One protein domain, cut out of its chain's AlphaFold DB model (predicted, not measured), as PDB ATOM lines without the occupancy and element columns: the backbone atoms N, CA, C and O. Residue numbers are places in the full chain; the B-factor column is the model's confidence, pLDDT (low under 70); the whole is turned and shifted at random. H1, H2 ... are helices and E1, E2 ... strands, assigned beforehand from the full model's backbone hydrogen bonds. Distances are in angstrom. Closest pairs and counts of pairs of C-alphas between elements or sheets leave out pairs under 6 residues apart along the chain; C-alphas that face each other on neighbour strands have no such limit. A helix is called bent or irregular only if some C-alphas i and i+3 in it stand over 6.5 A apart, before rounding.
ATOM      1  N   SER A 588       4.915  16.347 -34.105       60.16
ATOM      2  CA  SER A 588       3.744  16.420 -33.233       60.16
ATOM      3  C   SER A 588       3.158  17.834 -33.196       60.16
ATOM      4  O   SER A 588       3.832  18.814 -33.493       60.16
ATOM      5  N   ILE A 589       1.887  17.950 -32.810       58.62
ATOM      6  CA  ILE A 589       1.220  19.239 -32.549       58.62
ATOM      7  C   ILE A 589       1.731  19.852 -31.230       58.62
ATOM      8  O   ILE A 589       1.669  21.060 -31.025       58.62
ATOM      9  N   THR A 590       2.286  19.025 -30.340       50.28
ATOM     10  CA  THR A 590       2.914  19.439 -29.076       50.28
ATOM     11  C   THR A 590       4.119  18.549 -28.761       50.28
ATOM     12  O   THR A 590       4.029  17.350 -29.027       50.28
ATOM     13  N   PRO A 591       5.207  19.051 -28.151       62.53
ATOM     14  CA  PRO A 591       6.364  18.230 -27.781       62.53
ATOM     15  C   PRO A 591       5.956  17.013 -26.935       62.53
ATOM     16  O   PRO A 591       5.344  17.163 -25.878       62.53
ATOM     17  N   THR A 592       6.246  15.802 -27.411       61.50
ATOM     18  CA  THR A 592       5.816  14.540 -26.767       61.50
ATOM     19  C   THR A 592       6.929  13.844 -25.988       61.50
ATOM     20  O   THR A 592       6.671  12.855 -25.303       61.50
ATOM     21  N   SER A 593       8.166  14.332 -26.100       70.00
ATOM     22  CA  SER A 593       9.368  13.750 -25.496       70.00
ATOM     23  C   SER A 593      10.184  14.823 -24.764       70.00
ATOM     24  O   SER A 593       9.974  16.019 -24.953       70.00
ATOM     25  N   THR A 594      11.152  14.394 -23.951       64.88
ATOM     26  CA  THR A 594      12.140  15.273 -23.300       64.88
ATOM     27  C   THR A 594      13.260  15.738 -24.246       64.88
ATOM     28  O   THR A 594      14.284  16.225 -23.770       64.88
ATOM     29  N   GLY A 595      13.119  15.525 -25.560       73.38
ATOM     30  CA  GLY A 595      14.078  15.953 -26.580       73.38
ATOM     31  C   GLY A 595      14.085  17.466 -26.828       73.38
ATOM     32  O   GLY A 595      13.368  18.226 -26.177       73.38
ATOM     33  N   LEU A 596      14.906  17.909 -27.782       73.25
ATOM     34  CA  LEU A 596      14.965  19.304 -28.226       73.25
ATOM     35  C   LEU A 596      14.020  19.494 -29.416       73.25
ATOM     36  O   LEU A 596      14.171  18.836 -30.442       73.25
ATOM     37  N   TRP A 597      13.042  20.387 -29.277       82.19
ATOM     38  CA  TRP A 597      11.971  20.572 -30.258       82.19
ATOM     39  C   TRP A 597      11.975  21.989 -30.823       82.19
ATOM     40  O   TRP A 597      12.074  22.951 -30.066       82.19
ATOM     41  N   ILE A 598      11.788  22.121 -32.135       76.75
ATOM     42  CA  ILE A 598      11.542  23.406 -32.802       76.75
ATOM     43  C   ILE A 598      10.176  23.372 -33.496       76.75
ATOM     44  O   ILE A 598       9.804  22.372 -34.111       76.75
ATOM     45  N   CYS A 599       9.427  24.471 -33.388       81.38
ATOM     46  CA  CYS A 599       8.157  24.673 -34.079       81.38
ATOM     47  C   CYS A 599       8.390  25.291 -35.463       81.38
ATOM     48  O   CYS A 599       9.153  26.242 -35.589       81.38
ATOM     49  N   CYS A 600       7.734  24.765 -36.497       78.94
ATOM     50  CA  CYS A 600       7.748  25.358 -37.835       78.94
ATOM     51  C   CYS A 600       6.895  26.627 -37.895       78.94
ATOM     52  O   CYS A 600       5.694  26.558 -37.654       78.94
ATOM     53  N   ASP A 601       7.481  27.746 -38.326       75.12
ATOM     54  CA  ASP A 601       6.808  29.052 -38.417       75.12
ATOM     55  C   ASP A 601       5.740  29.128 -39.525       75.12
ATOM     56  O   ASP A 601       4.996  30.104 -39.619       75.12
ATOM     57  N   ARG A 602       5.678  28.124 -40.414       75.19
ATOM     58  CA  ARG A 602       4.690  28.058 -41.507       75.19
ATOM     59  C   ARG A 602       3.516  27.128 -41.228       75.19
ATOM     60  O   ARG A 602       2.410  27.416 -41.676       75.19
ATOM     61  N   CYS A 603       3.752  25.995 -40.566       76.19
ATOM     62  CA  CYS A 603       2.726  24.966 -40.361       76.19
ATOM     63  C   CYS A 603       2.436  24.635 -38.893       76.19
ATOM     64  O   CYS A 603       1.654  23.720 -38.642       76.19
ATOM     65  N   ASP A 604       3.071  25.331 -37.943       74.69
ATOM     66  CA  ASP A 604       2.914  25.155 -36.491       74.69
ATOM     67  C   ASP A 604       3.173  23.721 -35.980       74.69
ATOM     68  O   ASP A 604       2.738  23.327 -34.896       74.69
ATOM     69  N   CYS A 605       3.900  22.908 -36.751       76.19
ATOM     70  CA  CYS A 605       4.261  21.550 -36.358       76.19
ATOM     71  C   CYS A 605       5.578  21.545 -35.574       76.19
ATOM     72  O   CYS A 605       6.590  22.076 -36.041       76.19
ATOM     73  N   TRP A 606       5.576  20.902 -34.405       77.75
ATOM     74  CA  TRP A 606       6.770  20.693 -33.595       77.75
ATOM     75  C   TRP A 606       7.542  19.491 -34.111       77.75
ATOM     76  O   TRP A 606       6.991  18.401 -34.273       77.75
ATOM     77  N   THR A 607       8.833  19.695 -34.337       80.00
ATOM     78  CA  THR A 607       9.744  18.671 -34.827       80.00
ATOM     79  C   THR A 607      10.883  18.476 -33.836       80.00
ATOM     80  O   THR A 607      11.516  19.452 -33.429       80.00
ATOM     81  N   GLU A 608      11.136  17.231 -33.433       81.50
ATOM     82  CA  GLU A 608      12.307  16.903 -32.621       81.50
ATOM     83  C   GLU A 608      13.561  16.980 -33.504       81.50
ATOM     84  O   GLU A 608      13.643  16.328 -34.548       81.50
ATOM     85  N   VAL A 609      14.518  17.818 -33.106       78.44
ATOM     86  CA  VAL A 609      15.721  18.153 -33.878       78.44
ATOM     87  C   VAL A 609      16.990  17.856 -33.077       78.44
ATOM     88  O   VAL A 609      16.965  17.700 -31.856       78.44
ATOM     89  N   THR A 610      18.131  17.763 -33.764       80.75
ATOM     90  CA  THR A 610      19.431  17.636 -33.092       80.75
ATOM     91  C   THR A 610      19.792  18.930 -32.358       80.75
ATOM     92  O   THR A 610      19.269  20.003 -32.659       80.75
ATOM     93  N   SER A 611      20.716  18.840 -31.396       70.75
ATOM     94  CA  SER A 611      21.185  19.999 -30.620       70.75
ATOM     95  C   SER A 611      21.741  21.125 -31.505       70.75
ATOM     96  O   SER A 611      21.491  22.299 -31.241       70.75
ATOM     97  N   GLU A 612      22.430  20.777 -32.595       78.69
ATOM     98  CA  GLU A 612      22.988  21.746 -33.549       78.69
ATOM     99  C   GLU A 612      21.883  22.573 -34.218       78.69
ATOM    100  O   GLU A 612      21.896  23.801 -34.148       78.69
ATOM    101  N   VAL A 613      20.874  21.896 -34.776       76.31
ATOM    102  CA  VAL A 613      19.721  22.541 -35.419       76.31
ATOM    103  C   VAL A 613      18.903  23.326 -34.392       76.31
ATOM    104  O   VAL A 613      18.462  24.440 -34.673       76.31
ATOM    105  N   TYR A 614      18.742  22.792 -33.176       78.88
ATOM    106  CA  TYR A 614      18.047  23.492 -32.100       78.88
ATOM    107  C   TYR A 614      18.709  24.839 -31.792       78.88
ATOM    108  O   TYR A 614      18.049  25.873 -31.774       78.88
ATOM    109  N   HIS A 615      20.024  24.855 -31.577       72.44
ATOM    110  CA  HIS A 615      20.736  26.081 -31.233       72.44
ATOM    111  C   HIS A 615      20.847  27.073 -32.393       72.44
ATOM    112  O   HIS A 615      20.890  28.277 -32.141       72.44
ATOM    113  N   GLU A 616      20.865  26.596 -33.635       75.12
ATOM    114  CA  GLU A 616      20.925  27.455 -34.815       75.12
ATOM    115  C   GLU A 616      19.602  28.190 -35.086       75.12
ATOM    116  O   GLU A 616      19.631  29.368 -35.462       75.12
ATOM    117  N   TYR A 617      18.463  27.518 -34.866       76.88
ATOM    118  CA  TYR A 617      17.139  27.996 -35.283       76.88
ATOM    119  C   TYR A 617      16.172  28.339 -34.143       76.88
ATOM    120  O   TYR A 617      15.131  28.922 -34.419       76.88
ATOM    121  N   LYS A 618      16.495  28.076 -32.868       70.25
ATOM    122  CA  LYS A 618      15.617  28.435 -31.729       70.25
ATOM    123  C   LYS A 618      15.224  29.921 -31.669       70.25
ATOM    124  O   LYS A 618      14.171  30.241 -31.133       70.25
ATOM    125  N   ASP A 619      16.061  30.798 -32.228       68.62
ATOM    126  CA  ASP A 619      15.884  32.256 -32.236       68.62
ATOM    127  C   ASP A 619      15.822  32.830 -33.675       68.62
ATOM    128  O   ASP A 619      16.022  34.028 -33.887       68.62
ATOM    129  N   LYS A 620      15.594  31.984 -34.692       72.12
ATOM    130  CA  LYS A 620      15.524  32.371 -36.115       72.12
ATOM    131  C   LYS A 620      14.315  31.729 -36.790       72.12
ATOM    132  O   LYS A 620      13.751  30.774 -36.279       72.12
ATOM    133  N   PHE A 621      13.950  32.242 -37.965       69.31
ATOM    134  CA  PHE A 621      12.871  31.661 -38.765       69.31
ATOM    135  C   PHE A 621      13.191  30.207 -39.141       69.31
ATOM    136  O   PHE A 621      14.246  29.943 -39.725       69.31
ATOM    137  N   PHE A 622      12.275  29.290 -38.840       79.69
ATOM    138  CA  PHE A 622      12.408  27.863 -39.097       79.69
ATOM    139  C   PHE A 622      11.263  27.341 -39.971       79.69
ATOM    140  O   PHE A 622      10.084  27.407 -39.619       79.69
ATOM    141  N   ASP A 623      11.630  26.758 -41.111       78.44
ATOM    142  CA  ASP A 623      10.729  26.015 -41.988       78.44
ATOM    143  C   ASP A 623      11.143  24.541 -42.000       78.44
ATOM    144  O   ASP A 623      12.328  24.216 -42.032       78.44
ATOM    145  N   CYS A 624      10.161  23.641 -42.024       76.94
ATOM    146  CA  CYS A 624      10.373  22.203 -42.154       76.94
ATOM    147  C   CYS A 624      11.298  21.835 -43.328       76.94
ATOM    148  O   CYS A 624      12.042  20.858 -43.236       76.94
ATOM    149  N   SER A 625      11.279  22.630 -44.403       77.69
ATOM    150  CA  SER A 625      12.143  22.448 -45.573       77.69
ATOM    151  C   SER A 625      13.642  22.547 -45.245       77.69
ATOM    152  O   SER A 625      14.446  21.866 -45.880       77.69
ATOM    153  N   LEU A 626      14.026  23.311 -44.213       76.94
ATOM    154  CA  LEU A 626      15.422  23.512 -43.798       76.94
ATOM    155  C   LEU A 626      16.067  22.256 -43.206       76.94
ATOM    156  O   LEU A 626      17.281  22.099 -43.265       76.94
ATOM    157  N   ILE A 627      15.254  21.341 -42.680       76.12
ATOM    158  CA  ILE A 627      15.690  20.025 -42.194       76.12
ATOM    159  C   ILE A 627      15.322  18.906 -43.178       76.12
ATOM    160  O   ILE A 627      15.216  17.742 -42.795       76.12
ATOM    161  N   GLY A 628      15.062  19.258 -44.442       72.06
ATOM    162  CA  GLY A 628      14.729  18.309 -45.506       72.06
ATOM    163  C   GLY A 628      13.380  17.611 -45.331       72.06
ATOM    164  O   GLY A 628      13.191  16.520 -45.859       72.06
TER     165      GLY A 628
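What this domain is: This is residues 588 to 628 of the 636 residues of the protein "Integrase catalytic domain-containing protein" of Perkinsus olseni (UniProt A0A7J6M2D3). A small hairpin of two short strands, E1 and E2, forms the middle of this domain, with the short helix H1 packed near E1 and a second, four-residue helix, H2, set away from the strands. The opening stretch, residues 588 to 596, is a loop with no named element, on the other side of the hairpin from H2. The printed part has 41 residues, with two named strands and two named helices in the order E1, E2, H1, H2; the sheet has the order E1 - E2 and is antiparallel. The class is mixed, helices and strands, though only 17 of the 41 residues are in named elements. The whole is compact, with a radius of gyration of the C-alphas of 9.3 A, and rounded, spanning 22 by 21 by 19 A.

How they stand to each other: E1, residues 597 to 599, and E2, residues 606 to 608, are antiparallel neighbours and form a hairpin, with 151 degrees between their directions. The C-alphas of Ile 598 and Thr 607, which face each other, are 5.5 A apart. Across the pair, N 598 and O 607 are within hydrogen-bond range at 3.0 A, and N 607 and O 598 at 2.9 A. A tight link of two residues joins E2 to H1, residues 611 to 617. The closest C-alphas of E1 and H1 are those of Ile 598 and Tyr 614, 6.5 A apart. In H1 every O i to N i+4 pair is within hydrogen-bond range. H2, residues 624 to 627, is too short for such a pair, but its one O i to N i+3 pair is within range. H2 is apart from E1. It is only just apart from E2, with closest C-alphas 8.2 A apart, and only just apart from H1, at 8.3 A.

Where its parts are: E1 begins at C-alpha 597, at (11.971, 20.572, -30.258), and is 6.8 A from first to last C-alpha. E2 is also 6.8 A long, from Trp 606 to Glu 608. H1, the longest helix, measures 10.1 A from Ser 611, with its C-alpha at (21.185, 19.999, -30.620), to Tyr 617. H2 measures 5.7 A from Cys 624 to Ile 627, whose C-alpha is at (15.690, 20.025, -42.194). Neither helix is bent.

The domain as a whole: The two C-alphas farthest apart, those of Thr 594 and Arg 602, are 23.5 A from each other. The printed part has no cut. The links from E1 to E2 and from H1 to H2, six residues each, are short, and no link is long. The mean pLDDT of the printed part is 73.6; residues 588 to 592, 594, 619 and 621 are under 70, the low-confidence part of this model.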